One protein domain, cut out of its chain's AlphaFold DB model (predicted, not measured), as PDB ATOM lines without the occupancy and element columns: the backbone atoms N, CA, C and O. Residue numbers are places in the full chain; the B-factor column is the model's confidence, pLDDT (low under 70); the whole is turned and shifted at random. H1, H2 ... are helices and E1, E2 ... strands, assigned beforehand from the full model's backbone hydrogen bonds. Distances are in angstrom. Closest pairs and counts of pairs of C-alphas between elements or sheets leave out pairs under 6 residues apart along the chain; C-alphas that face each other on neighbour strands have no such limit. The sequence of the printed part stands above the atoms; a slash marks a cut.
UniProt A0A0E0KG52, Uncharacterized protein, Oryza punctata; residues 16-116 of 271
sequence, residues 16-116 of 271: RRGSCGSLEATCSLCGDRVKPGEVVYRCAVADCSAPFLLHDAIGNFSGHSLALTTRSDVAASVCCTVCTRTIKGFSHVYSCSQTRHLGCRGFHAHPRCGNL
ATOM      1  N   ARG A  16      38.656  43.964  16.065       82.62
ATOM      2  CA  ARG A  16      39.618  42.974  16.532       82.62
ATOM      3  C   ARG A  16      39.914  41.991  15.410       82.62
ATOM      4  O   ARG A  16      38.994  41.417  14.825       82.62
ATOM      5  N   ARG A  17      41.204  41.766  15.166       85.69
ATOM      6  CA  ARG A  17      41.689  40.725  14.257       85.69
ATOM      7  C   ARG A  17      41.442  39.343  14.867       85.69
ATOM      8  O   ARG A  17      41.702  39.129  16.052       85.69
ATOM      9  N   GLY A  18      40.948  38.403  14.074       85.56
ATOM     10  CA  GLY A  18      40.718  37.021  14.491       85.56
ATOM     11  C   GLY A  18      40.424  36.115  13.301       85.56
ATOM     12  O   GLY A  18      40.394  36.577  12.167       85.56
ATOM     13  N   SER A  19      40.208  34.828  13.552       86.81
ATOM     14  CA  SER A  19      39.815  33.878  12.507       86.81
ATOM     15  C   SER A  19      38.296  33.827  12.356       86.81
ATOM     16  O   SER A  19      37.565  33.843  13.352       86.81
ATOM     17  N   CYS A  20      37.816  33.748  11.116       85.69
ATOM     18  CA  CYS A  20      36.404  33.542  10.825       85.69
ATOM     19  C   CYS A  20      35.971  32.137  11.271       85.69
ATOM     20  O   CYS A  20      36.489  31.139  10.775       85.69
ATOM     21  N   GLY A  21      35.028  32.051  12.209       82.31
ATOM     22  CA  GLY A  21      34.464  30.775  12.673       82.31
ATOM     23  C   GLY A  21      33.147  30.382  11.997       82.31
ATOM     24  O   GLY A  21      32.628  29.309  12.278       82.31
ATOM     25  N   SER A  22      32.582  31.247  11.149       83.56
ATOM     26  CA  SER A  22      31.263  31.043  10.539       83.56
ATOM     27  C   SER A  22      31.384  30.578   9.089       83.56
ATOM     28  O   SER A  22      32.198  31.101   8.332       83.56
ATOM     29  N   LEU A  23      30.536  29.623   8.701       77.81
ATOM     30  CA  LEU A  23      30.414  29.120   7.327       77.81
ATOM     31  C   LEU A  23      29.643  30.073   6.401       77.81
ATOM     32  O   LEU A  23      29.728  29.945   5.182       77.81
ATOM     33  N   GLU A  24      28.911  31.031   6.972       85.38
ATOM     34  CA  GLU A  24      28.030  31.949   6.239       85.38
ATOM     35  C   GLU A  24      28.412  33.422   6.430       85.38
ATOM     36  O   GLU A  24      27.650  34.321   6.084       85.38
ATOM     37  N   ALA A  25      29.596  33.696   6.983       85.56
ATOM     38  CA  ALA A  25      30.073  35.063   7.126       85.56
ATOM     39  C   ALA A  25      30.269  35.734   5.760       85.56
ATOM     40  O   ALA A  25      30.926  35.196   4.867       85.56
ATOM     41  N   THR A  26      29.759  36.955   5.632       88.25
ATOM     42  CA  THR A  26      29.988  37.826   4.476       88.25
ATOM     43  C   THR A  26      30.729  39.076   4.911       88.25
ATOM     44  O   THR A  26      30.429  39.651   5.960       88.25
ATOM     45  N   CYS A  27      31.675  39.528   4.095       84.88
ATOM     46  CA  CYS A  27      32.355  40.790   4.324       84.88
ATOM     47  C   CYS A  27      31.367  41.949   4.157       84.88
ATOM     48  O   CYS A  27      30.765  42.120   3.099       84.88
ATOM     49  N   SER A  28      31.237  42.795   5.175       82.00
ATOM     50  CA  SER A  28      30.292  43.916   5.189       82.00
ATOM     51  C   SER A  28      30.624  45.018   4.174       82.00
ATOM     52  O   SER A  28      29.807  45.911   3.970       82.00
ATOM     53  N   LEU A  29      31.811  44.988   3.550       78.12
ATOM     54  CA  LEU A  29      32.213  45.954   2.520       78.12
ATOM     55  C   LEU A  29      32.034  45.444   1.092       78.12
ATOM     56  O   LEU A  29      31.523  46.194   0.264       78.12
ATOM     57  N   CYS A  30      32.491  44.227   0.779       79.69
ATOM     58  CA  CYS A  30      32.388  43.688  -0.583       79.69
ATOM     59  C   CYS A  30      31.165  42.792  -0.790       79.69
ATOM     60  O   CYS A  30      30.792  42.548  -1.930       79.69
ATOM     61  N   GLY A  31      30.523  42.322   0.281       82.62
ATOM     62  CA  GLY A  31      29.414  41.370   0.215       82.62
ATOM     63  C   GLY A  31      29.847  39.929  -0.072       82.62
ATOM     64  O   GLY A  31      29.030  39.020   0.069       82.62
ATOM     65  N   ASP A  32      31.114  39.697  -0.423       84.62
ATOM     66  CA  ASP A  32      31.626  38.357  -0.696       84.62
ATOM     67  C   ASP A  32      31.681  37.500   0.572       84.62
ATOM     68  O   ASP A  32      31.835  37.994   1.695       84.62
ATOM     69  N   ARG A  33      31.590  36.182   0.371       87.06
ATOM     70  CA  ARG A  33      31.745  35.196   1.440       87.06
ATOM     71  C   ARG A  33      33.180  35.162   1.946       87.06
ATOM     72  O   ARG A  33      34.119  35.092   1.160       87.06
ATOM     73  N   VAL A  34      33.303  35.099   3.263       86.88
ATOM     74  CA  VAL A  34      34.566  34.903   3.969       86.88
ATOM     75  C   VAL A  34      34.699  33.427   4.299       86.88
ATOM     76  O   VAL A  34      33.779  32.832   4.865       86.88
ATOM     77  N   LYS A  35      35.839  32.814   3.980       87.69
ATOM     78  CA  LYS A  35      36.014  31.384   4.254       87.69
ATOM     79  C   LYS A  35      36.285  31.145   5.744       87.69
ATOM     80  O   LYS A  35      36.978  31.939   6.386       87.69
ATOM     81  N   PRO A  36      35.807  30.025   6.312       87.75
ATOM     82  CA  PRO A  36      36.209  29.610   7.651       87.75
ATOM     83  C   PRO A  36      37.733  29.527   7.774       87.75
ATOM     84  O   PRO A  36      38.413  29.030   6.877       87.75
ATOM     85  N   GLY A  37      38.270  30.014   8.888       86.75
ATOM     86  CA  GLY A  37      39.707  30.067   9.151       86.75
ATOM     87  C   GLY A  37      40.434  31.266   8.535       86.75
ATOM     88  O   GLY A  37      41.549  31.554   8.971       86.75
ATOM     89  N   GLU A  38      39.825  32.006   7.597       88.19
ATOM     90  CA  GLU A  38      40.420  33.244   7.079       88.19
ATOM     91  C   GLU A  38      40.553  34.294   8.179       88.19
ATOM     92  O   GLU A  38      39.738  34.377   9.106       88.19
ATOM     93  N   VAL A  39      41.606  35.104   8.075       86.81
ATOM     94  CA  VAL A  39      41.808  36.215   8.996       86.81
ATOM     95  C   VAL A  39      40.853  37.343   8.629       86.81
ATOM     96  O   VAL A  39      40.770  37.774   7.477       86.81
ATOM     97  N   VAL A  40      40.127  37.813   9.633       88.88
ATOM     98  CA  VAL A  40      39.117  38.857   9.521       88.88
ATOM     99  C   VAL A  40      39.263  39.873  10.634       88.88
ATOM    100  O   VAL A  40      39.810  39.597  11.704       88.88
ATOM    101  N   TYR A  41      38.677  41.036  10.401       85.44
ATOM    102  CA  TYR A  41      38.429  42.034  11.423       85.44
ATOM    103  C   TYR A  41      36.947  42.044  11.755       85.44
ATOM    104  O   TYR A  41      36.115  42.218  10.870       85.44
ATOM    105  N   ARG A  42      36.622  41.872  13.034       85.62
ATOM    106  CA  ARG A  42      35.247  41.931  13.544       85.62
ATOM    107  C   ARG A  42      35.116  43.016  14.594       85.62
ATOM    108  O   ARG A  42      36.095  43.313  15.273       85.62
ATOM    109  N   CYS A  43      33.922  43.565  14.769       83.62
ATOM    110  CA  CYS A  43      33.651  44.441  15.907       83.62
ATOM    111  C   CYS A  43      34.069  43.773  17.233       83.62
ATOM    112  O   CYS A  43      33.741  42.612  17.481       83.62
ATOM    113  N   ALA A  44      34.809  44.498  18.078       79.06
ATOM    114  CA  ALA A  44      35.243  44.014  19.388       79.06
ATOM    115  C   ALA A  44      34.140  44.073  20.465       79.06
ATOM    116  O   ALA A  44      34.273  43.430  21.504       79.06
ATOM    117  N   VAL A  45      33.064  44.830  20.229       80.56
ATOM    118  CA  VAL A  45      31.927  44.967  21.155       80.56
ATOM    119  C   VAL A  45      31.042  43.723  21.079       80.56
ATOM    120  O   VAL A  45      30.528  43.404  20.008       80.56
ATOM    121  N   ALA A  46      30.873  43.046  22.220       71.38
ATOM    122  CA  ALA A  46      30.183  41.760  22.341       71.38
ATOM    123  C   ALA A  46      28.706  41.801  21.905       71.38
ATOM    124  O   ALA A  46      28.244  40.860  21.269       71.38
ATOM    125  N   ASP A  47      28.014  42.913  22.160       71.69
ATOM    126  CA  ASP A  47      26.582  43.083  21.869       71.69
ATOM    127  C   ASP A  47      26.328  43.949  20.631       71.69
ATOM    128  O   ASP A  47      25.294  44.610  20.503       71.69
ATOM    129  N   CYS A  48      27.291  44.010  19.708       73.94
ATOM    130  CA  CYS A  48      27.067  44.757  18.486       73.94
ATOM    131  C   CYS A  48      26.061  44.019  17.598       73.94
ATOM    132  O   CYS A  48      26.357  42.971  17.028       73.94
ATOM    133  N   SER A  49      24.862  44.593  17.488       65.06
ATOM    134  CA  SER A  49      23.717  44.023  16.772       65.06
ATOM    135  C   SER A  49      23.952  43.825  15.273       65.06
ATOM    136  O   SER A  49      23.245  43.040  14.643       65.06
ATOM    137  N   ALA A  50      24.950  44.500  14.696       66.81
ATOM    138  CA  ALA A  50      25.379  44.295  13.324       66.81
ATOM    139  C   ALA A  50      26.674  43.461  13.302       66.81
ATOM    140  O   ALA A  50      27.707  43.942  13.779       66.81
ATOM    141  N   PRO A  51      26.675  42.247  12.721       71.44
ATOM    142  CA  PRO A  51      27.897  41.479  12.518       71.44
ATOM    143  C   PRO A  51      28.743  42.159  11.435       71.44
ATOM    144  O   PRO A  51      28.651  41.848  10.249       71.44
ATOM    145  N   PHE A  52      29.550  43.137  11.840       78.56
ATOM    146  CA  PHE A  52      30.460  43.826  10.938       78.56
ATOM    147  C   PHE A  52      31.775  43.075  10.858       78.56
ATOM    148  O   PHE A  52      32.502  42.955  11.851       78.56
ATOM    149  N   LEU A  53      32.051  42.558   9.667       84.94
ATOM    150  CA  LEU A  53      33.180  41.691   9.394       84.94
ATOM    151  C   LEU A  53      33.877  42.164   8.122       84.94
ATOM    152  O   LEU A  53      33.239  42.341   7.088       84.94
ATOM    153  N   LEU A  54      35.186  42.381   8.200       84.94
ATOM    154  CA  LEU A  54      36.028  42.793   7.079       84.94
ATOM    155  C   LEU A  54      37.098  41.744   6.792       84.94
ATOM    156  O   LEU A  54      37.651  41.153   7.723       84.94
ATOM    157  N   HIS A  55      37.440  41.567   5.518       85.12
ATOM    158  CA  HIS A  55      38.634  40.818   5.131       85.12
ATOM    159  C   HIS A  55      39.910  41.512   5.639       85.12
ATOM    160  O   HIS A  55      40.001  42.739   5.637       85.12
ATOM    161  N   ASP A  56      40.916  40.724   6.034       82.81
ATOM    162  CA  ASP A  56      42.269  41.214   6.361       82.81
ATOM    163  C   ASP A  56      42.960  41.826   5.129       82.81
ATOM    164  O   ASP A  56      43.729  42.774   5.248       82.81
ATOM    165  N   ALA A  57      42.636  41.337   3.929       79.06
ATOM    166  CA  ALA A  57      43.112  41.870   2.660       79.06
ATOM    167  C   ALA A  57      41.983  41.880   1.624       79.06
ATOM    168  O   ALA A  57      41.212  40.929   1.529       79.06
ATOM    169  N   ILE A  58      41.912  42.941   0.821       72.75
ATOM    170  CA  ILE A  58      40.895  43.100  -0.238       72.75
ATOM    171  C   ILE A  58      41.481  42.952  -1.650       72.75
ATOM    172  O   ILE A  58      40.857  43.316  -2.641       72.75
ATOM    173  N   GLY A  59      42.682  42.380  -1.750       73.25
ATOM    174  CA  GLY A  59      43.354  42.111  -3.020       73.25
ATOM    175  C   GLY A  59      44.079  43.328  -3.600       73.25
ATOM    176  O   GLY A  59      44.576  44.183  -2.866       73.25
ATOM    177  N   ASN A  60      44.188  43.369  -4.932       77.25
ATOM    178  CA  ASN A  60      44.947  44.388  -5.660       77.25
ATOM    179  C   ASN A  60      44.064  45.575  -6.074       77.25
ATOM    180  O   ASN A  60      43.214  45.445  -6.954       77.25
ATOM    181  N   PHE A  61      44.339  46.754  -5.524       80.44
ATOM    182  CA  PHE A  61      43.742  48.023  -5.929       80.44
ATOM    183  C   PHE A  61      44.746  48.837  -6.747       80.44
ATOM    184  O   PHE A  61      45.763  49.280  -6.220       80.44
ATOM    185  N   SER A  62      44.491  49.014  -8.046       76.56
ATOM    186  CA  SER A  62      45.395  49.733  -8.968       76.56
ATOM    187  C   SER A  62      46.859  49.249  -8.932       76.56
ATOM    188  O   SER A  62      47.797  50.025  -9.049       76.56
ATOM    189  N   GLY A  63      47.071  47.945  -8.729       77.00
ATOM    190  CA  GLY A  63      48.414  47.366  -8.596       77.00
ATOM    191  C   GLY A  63      48.988  47.374  -7.174       77.00
ATOM    192  O   GLY A  63      50.066  46.826  -6.961       77.00
ATOM    193  N   HIS A  64      48.265  47.911  -6.186       78.19
ATOM    194  CA  HIS A  64      48.625  47.828  -4.772       78.19
ATOM    195  C   HIS A  64      47.903  46.671  -4.083       78.19
ATOM    196  O   HIS A  64      46.678  46.666  -4.005       78.19
ATOM    197  N   SER A  65      48.653  45.722  -3.526       83.19
ATOM    198  CA  SER A  65      48.091  44.674  -2.665       83.19
ATOM    199  C   SER A  65      47.734  45.274  -1.306       83.19
ATOM    200  O   SER A  65      48.629  45.597  -0.517       83.19
ATOM    201  N   LEU A  66      46.443  45.466  -1.042       82.12
ATOM    202  CA  LEU A  66      45.950  46.156   0.146       82.12
ATOM    203  C   LEU A  66      45.707  45.189   1.306       82.12
ATOM    204  O   LEU A  66      44.952  44.225   1.171       82.12
ATOM    205  N   ALA A  67      46.295  45.506   2.458       83.94
ATOM    206  CA  ALA A  67      46.056  44.837   3.731       83.94
ATOM    207  C   ALA A  67      45.510  45.839   4.752       83.94
ATOM    208  O   ALA A  67      45.857  47.022   4.728       83.94
ATOM    209  N   LEU A  68      44.612  45.386   5.621       81.50
ATOM    210  CA  LEU A  68      44.051  46.217   6.670       81.50
ATOM    211  C   LEU A  68      45.084  46.362   7.793       81.50
ATOM    212  O   LEU A  68      45.619  45.388   8.308       81.50
ATOM    213  N   THR A  69      45.366  47.598   8.175       78.50
ATOM    214  CA  THR A  69      46.309  47.960   9.236       78.50
ATOM    215  C   THR A  69      45.614  48.815  10.279       78.50
ATOM    216  O   THR A  69      44.670  49.552   9.965       78.50
ATOM    217  N   THR A  70      46.070  48.727  11.527       73.38
ATOM    218  CA  THR A  70      45.522  49.573  12.588       73.38
ATOM    219  C   THR A  70      45.889  51.027  12.312       73.38
ATOM    220  O   THR A  70      46.949  51.329  11.763       73.38
ATOM    221  N   ARG A  71      45.007  51.966  12.661       65.69
ATOM    222  CA  ARG A  71      45.285  53.391  12.450       65.69
ATOM    223  C   ARG A  71      46.460  53.877  13.296       65.69
ATOM    224  O   ARG A  71      47.127  54.807  12.869       65.69
ATOM    225  N   SER A  72      46.728  53.279  14.457       60.16
ATOM    226  CA  SER A  72      47.891  53.622  15.291       60.16
ATOM    227  C   SER A  72      49.223  53.435  14.568       60.16
ATOM    228  O   SER A  72      50.173  54.152  14.868       60.16
ATOM    229  N   ASP A  73      49.275  52.540  13.580       65.19
ATOM    230  CA  ASP A  73      50.467  52.303  12.758       65.19
ATOM    231  C   ASP A  73      50.659  53.379  11.673       65.19
ATOM    232  O   ASP A  73      51.615  53.347  10.898       65.19
ATOM    233  N   VAL A  74      49.731  54.335  11.589       64.38
ATOM    234  CA  VAL A  74      49.656  55.355  10.550       64.38
ATOM    235  C   VAL A  74      49.626  56.733  11.213       64.38
ATOM    236  O   VAL A  74      48.913  56.964  12.187       64.38
ATOM    237  N   ALA A  75      50.410  57.686  10.699       67.31
ATOM    238  CA  ALA A  75      50.495  59.012  11.309       67.31
ATOM    239  C   ALA A  75      49.112  59.702  11.390       67.31
ATOM    240  O   ALA A  75      48.271  59.580  10.497       67.31
ATOM    241  N   ALA A  76      48.875  60.459  12.468       62.25
ATOM    242  CA  ALA A  76      47.559  61.016  12.812       62.25
ATOM    243  C   ALA A  76      46.943  61.954  11.746       62.25
ATOM    244  O   ALA A  76      45.733  62.199  11.770       62.25
ATOM    245  N   SER A  77      47.757  62.458  10.816       67.69
ATOM    246  CA  SER A  77      47.389  63.351   9.713       67.69
ATOM    247  C   SER A  77      47.339  62.670   8.338       67.69
ATOM    248  O   SER A  77      47.241  63.364   7.329       67.69
ATOM    249  N   VAL A  78      47.392  61.335   8.262       78.12
ATOM    250  CA  VAL A  78      47.394  60.640   6.969       78.12
ATOM    251  C   VAL A  78      46.063  60.785   6.238       78.12
ATOM    252  O   VAL A  78      44.962  60.708   6.800       78.12
ATOM    253  N   CYS A  79      46.199  60.992   4.936       83.69
ATOM    254  CA  CYS A  79      45.118  61.174   3.994       83.69
ATOM    255  C   CYS A  79      44.865  59.886   3.235       83.69
ATOM    256  O   CYS A  79      45.789  59.138   2.926       83.69
ATOM    257  N   CYS A  80      43.606  59.648   2.890       84.69
ATOM    258  CA  CYS A  80      43.293  58.611   1.931       84.69
ATOM    259  C   CYS A  80      43.814  59.029   0.552       84.69
ATOM    260  O   CYS A  80      43.395  60.054   0.023       84.69
ATOM    261  N   THR A  81      44.676  58.214  -0.049       87.00
ATOM    262  CA  THR A  81      45.234  58.403  -1.395       87.00
ATOM    263  C   THR A  81      44.147  58.461  -2.471       87.00
ATOM    264  O   THR A  81      44.309  59.133  -3.480       87.00
ATOM    265  N   VAL A  82      43.019  57.783  -2.238       88.12
ATOM    266  CA  VAL A  82      41.921  57.662  -3.203       88.12
ATOM    267  C   VAL A  82      40.985  58.871  -3.160       88.12
ATOM    268  O   VAL A  82      40.719  59.484  -4.188       88.12
ATOM    269  N   CYS A  83      40.473  59.240  -1.981       84.88
ATOM    270  CA  CYS A  83      39.487  60.321  -1.858       84.88
ATOM    271  C   CYS A  83      40.050  61.645  -1.326       84.88
ATOM    272  O   CYS A  83      39.268  62.564  -1.101       84.88
ATOM    273  N   THR A  84      41.358  61.708  -1.053       82.44
ATOM    274  CA  THR A  84      42.113  62.870  -0.532       82.44
ATOM    275  C   THR A  84      41.614  63.454   0.791       82.44
ATOM    276  O   THR A  84      42.112  64.478   1.258       82.44
ATOM    277  N   ARG A  85      40.671  62.785   1.464       79.94
ATOM    278  CA  ARG A  85      40.167  63.168   2.790       79.94
ATOM    279  C   ARG A  85      41.005  62.552   3.898       79.94
ATOM    280  O   ARG A  85      41.566  61.466   3.746       79.94
ATOM    281  N   THR A  86      41.048  63.228   5.044       79.38
ATOM    282  CA  THR A  86      41.772  62.716   6.206       79.38
ATOM    283  C   THR A  86      41.149  61.423   6.687       79.38
ATOM    284  O   THR A  86      39.926  61.266   6.733       79.38
ATOM    285  N   ILE A  87      41.995  60.488   7.095       77.06
ATOM    286  CA  ILE A  87      41.542  59.274   7.749       77.06
ATOM    287  C   ILE A  87      41.298  59.579   9.233       77.06
ATOM    288  O   ILE A  87      42.093  59.252  10.110       77.06
ATOM    289  N   LYS A  88      40.190  60.272   9.518       71.12
ATOM    290  CA  LYS A  88      39.694  60.524  10.881       71.12
ATOM    291  C   LYS A  88      38.502  59.618  11.176       71.12
ATOM    292  O   LYS A  88      37.708  59.345  10.285       71.12
ATOM    293  N   GLY A  89      38.384  59.173  12.428       64.56
ATOM    294  CA  GLY A  89      37.229  58.400  12.909       64.56
ATOM    295  C   GLY A  89      37.222  56.912  12.545       64.56
ATOM    296  O   GLY A  89      36.277  56.221  12.898       64.56
ATOM    297  N   PHE A  90      38.263  56.402  11.883       66.88
ATOM    298  CA  PHE A  90      38.416  54.972  11.607       66.88
ATOM    299  C   PHE A  90      39.486  54.377  12.522       66.88
ATOM    300  O   PHE A  90      40.555  54.964  12.660       66.88
ATOM    301  N   SER A  91      39.225  53.219  13.126       68.50
ATOM    302  CA  SER A  91      40.236  52.460  13.882       68.50
ATOM    303  C   SER A  91      41.214  51.721  12.957       68.50
ATOM    304  O   SER A  91      42.322  51.388  13.367       68.50
ATOM    305  N   HIS A  92      40.828  51.505  11.694       79.31
ATOM    306  CA  HIS A  92      41.557  50.699  10.715       79.31
ATOM    307  C   HIS A  92      41.553  51.345   9.326       79.31
ATOM    308  O   HIS A  92      40.586  52.004   8.933       79.31
ATOM    309  N   VAL A  93      42.629  51.130   8.571       83.50
ATOM    310  CA  VAL A  93      42.811  51.630   7.201       83.50
ATOM    311  C   VAL A  93      43.421  50.550   6.328       83.50
ATOM    312  O   VAL A  93      44.181  49.731   6.830       83.50
ATOM    313  N   TYR A  94      43.145  50.561   5.027       85.88
ATOM    314  CA  TYR A  94      43.929  49.747   4.105       85.88
ATOM    315  C   TYR A  94      45.237  50.458   3.797       85.88
ATOM    316  O   TYR A  94      45.238  51.637   3.446       85.88
ATOM    317  N   SER A  95      46.345  49.741   3.902       86.31
ATOM    318  CA  SER A  95      47.651  50.188   3.439       86.31
ATOM    319  C   SER A  95      48.219  49.177   2.451       86.31
ATOM    320  O   SER A  95      47.832  48.004   2.434       86.31
ATOM    321  N   CYS A  96      49.109  49.633   1.572       84.81
ATOM    322  CA  CYS A  96      49.790  48.701   0.687       84.81
ATOM    323  C   CYS A  96      50.717  47.786   1.504       84.81
ATOM    324  O   CYS A  96      51.655  48.248   2.151       84.81
ATOM    325  N   SER A  97      50.486  46.475   1.419       78.19
ATOM    326  CA  SER A  97      51.319  45.436   2.042       78.19
ATOM    327  C   SER A  97      52.761  45.433   1.515       78.19
ATOM    328  O   SER A  97      53.690  45.012   2.205       78.19
ATOM    329  N   GLN A  98      52.978  45.949   0.301       75.75
ATOM    330  CA  GLN A  98      54.293  46.052  -0.323       75.75
ATOM    331  C   GLN A  98      55.019  47.334   0.109       75.75
ATOM    332  O   GLN A  98      55.192  48.277  -0.658       75.75
ATOM    333  N   THR A  99      55.515  47.354   1.344       65.31
ATOM    334  CA  THR A  99      56.212  48.514   1.942       65.31
ATOM    335  C   THR A  99      57.567  48.852   1.295       65.31
ATOM    336  O   THR A  99      58.133  49.931   1.513       65.31
ATOM    337  N   ARG A 100      58.116  47.933   0.488       64.19
ATOM    338  CA  ARG A 100      59.418  48.077  -0.189       64.19
ATOM    339  C   ARG A 100      59.326  48.638  -1.609       64.19
ATOM    340  O   ARG A 100      60.337  49.107  -2.119       64.19
ATOM    341  N   HIS A 101      58.146  48.634  -2.232       65.56
ATOM    342  CA  HIS A 101      57.972  49.266  -3.539       65.56
ATOM    343  C   HIS A 101      57.889  50.785  -3.371       65.56
ATOM    344  O   HIS A 101      57.022  51.286  -2.656       65.56
ATOM    345  N   LEU A 102      58.775  51.527  -4.044       61.09
ATOM    346  CA  LEU A 102      58.828  52.994  -3.968       61.09
ATOM    347  C   LEU A 102      57.487  53.648  -4.342       61.09
ATOM    348  O   LEU A 102      57.092  54.606  -3.691       61.09
ATOM    349  N   GLY A 103      56.746  53.076  -5.299       63.91
ATOM    350  CA  GLY A 103      55.405  53.545  -5.674       63.91
ATOM    351  C   GLY A 103      54.289  53.191  -4.680       63.91
ATOM    352  O   GLY A 103      53.182  53.689  -4.807       63.91
ATOM    353  N   CYS A 104      54.556  52.333  -3.693       68.81
ATOM    354  CA  CYS A 104      53.575  51.886  -2.697       68.81
ATOM    355  C   CYS A 104      53.718  52.597  -1.342       68.81
ATOM    356  O   CYS A 104      52.827  52.496  -0.496       68.81
ATOM    357  N   ARG A 105      54.843  53.287  -1.109       64.25
ATOM    358  CA  ARG A 105      55.138  53.964   0.157       64.25
ATOM    359  C   ARG A 105      54.215  55.169   0.327       64.25
ATOM    360  O   ARG A 105      54.429  56.207  -0.282       64.25
ATOM    361  N   GLY A 106      53.194  55.010   1.164       75.81
ATOM    362  CA  GLY A 106      52.211  56.054   1.462       75.81
ATOM    363  C   GLY A 106      50.841  55.844   0.818       75.81
ATOM    364  O   GLY A 106      49.983  56.715   0.957       75.81
ATOM    365  N   PHE A 107      50.598  54.706   0.151       85.06
ATOM    366  CA  PHE A 107      49.236  54.364  -0.252       85.06
ATOM    367  C   PHE A 107      48.422  53.959   0.980       85.06
ATOM    368  O   PHE A 107      48.670  52.914   1.590       85.06
ATOM    369  N   HIS A 108      47.424  54.775   1.306       86.44
ATOM    370  CA  HIS A 108      46.464  54.514   2.367       86.44
ATOM    371  C   HIS A 108      45.053  54.760   1.850       86.44
ATOM    372  O   HIS A 108      44.770  55.773   1.214       86.44
ATOM    373  N   ALA A 109      44.127  53.861   2.150       86.94
ATOM    374  CA  ALA A 109      42.737  54.009   1.763       86.94
ATOM    375  C   ALA A 109      41.808  53.807   2.954       86.94
ATOM    376  O   ALA A 109      42.016  52.929   3.795       86.94
ATOM    377  N   HIS A 110      40.730  54.598   3.008       84.81
ATOM    378  CA  HIS A 110      39.601  54.228   3.858       84.81
ATOM    379  C   HIS A 110      39.097  52.842   3.444       84.81
ATOM    380  O   HIS A 110      39.148  52.530   2.249       84.81
ATOM    381  N   PRO A 111      38.521  52.056   4.368       81.25
ATOM    382  CA  PRO A 111      37.991  50.740   4.033       81.25
ATOM    383  C   PRO A 111      37.060  50.730   2.809       81.25
ATOM    384  O   PRO A 111      37.207  49.902   1.916       81.25
ATOM    385  N   ARG A 112      36.176  51.731   2.693       80.19
ATOM    386  CA  ARG A 112      35.287  51.899   1.531       80.19
ATOM    387  C   ARG A 112      36.015  52.326   0.253       80.19
ATOM    388  O   ARG A 112      35.613  51.915  -0.826       80.19
ATOM    389  N   CYS A 113      37.061  53.145   0.362       84.75
ATOM    390  CA  CYS A 113      37.816  53.616  -0.801       84.75
ATOM    391  C   CYS A 113      38.679  52.511  -1.413       84.75
ATOM    392  O   CYS A 113      38.783  52.432  -2.631       84.75
ATOM    393  N   GLY A 114      39.273  51.651  -0.579       83.38
ATOM    394  CA  GLY A 114      40.058  50.511  -1.058       83.38
ATOM    395  C   GLY A 114      39.202  49.455  -1.759       83.38
ATOM    396  O   GLY A 114      39.713  48.728  -2.600       83.38
ATOM    397  N   ASN A 115      37.905  49.395  -1.446       81.56
ATOM    398  CA  ASN A 115      36.966  48.418  -1.998       81.56
ATOM    399  C   ASN A 115      36.071  48.990  -3.114       81.56
ATOM    400  O   ASN A 115      34.981  48.481  -3.372       81.56
ATOM    401  N   LEU A 116      36.479  50.093  -3.747       85.00
ATOM    402  CA  LEU A 116      35.742  50.635  -4.885       85.00
ATOM    403  C   LEU A 116      35.885  49.709  -6.101       85.00
ATOM    404  O   LEU A 116      37.001  49.273  -6.400       85.00
TER     405      LEU A 116
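Overview. This is residues 16 to 116 of the 271 residues of an uncharacterized protein of Oryza punctata (UniProt A0A0E0KG52). What is seen first? Little regular structure: two small lobes end to end, the antiparallel meanders E1-E2-E3 and E4-E5-E6, each strand beside the one before, with long loops and H1 on the second. E3 runs on into E4 between them. How large is it? 101 residues, 33 in named elements, mostly strand; compact, radius of gyration of the C-alphas 13.7 A, spans 38 by 25 by 21 A.

Along the chain. Where are the elements? E1 is residues 16 to 19, E2 39 to 43, E3 53 to 55, E4 57 to 61, E5 64 to 70 (17.7 A), E6 92 to 96, H1 111 to 114. Where does E1 begin? At C-alpha 16 (39.618, 42.974, 16.532).

Arrangement. What joins neighbour strands? Within hydrogen-bond range are N 18 and O 40, 2.9 A; N 41 and O 54, 2.9 A; N 66 and O 59, 2.9 A; N 67 and O 95, 2.9 A. Where is H1? On the sheet E4 E5 E6, height 7.9 A.

Size, cuts and confidence. Is it cut? The printed part has no cut. Where is pLDDT under 70? Residues 49 to 50, 71 to 77, 89 to 91 and 99 to 105.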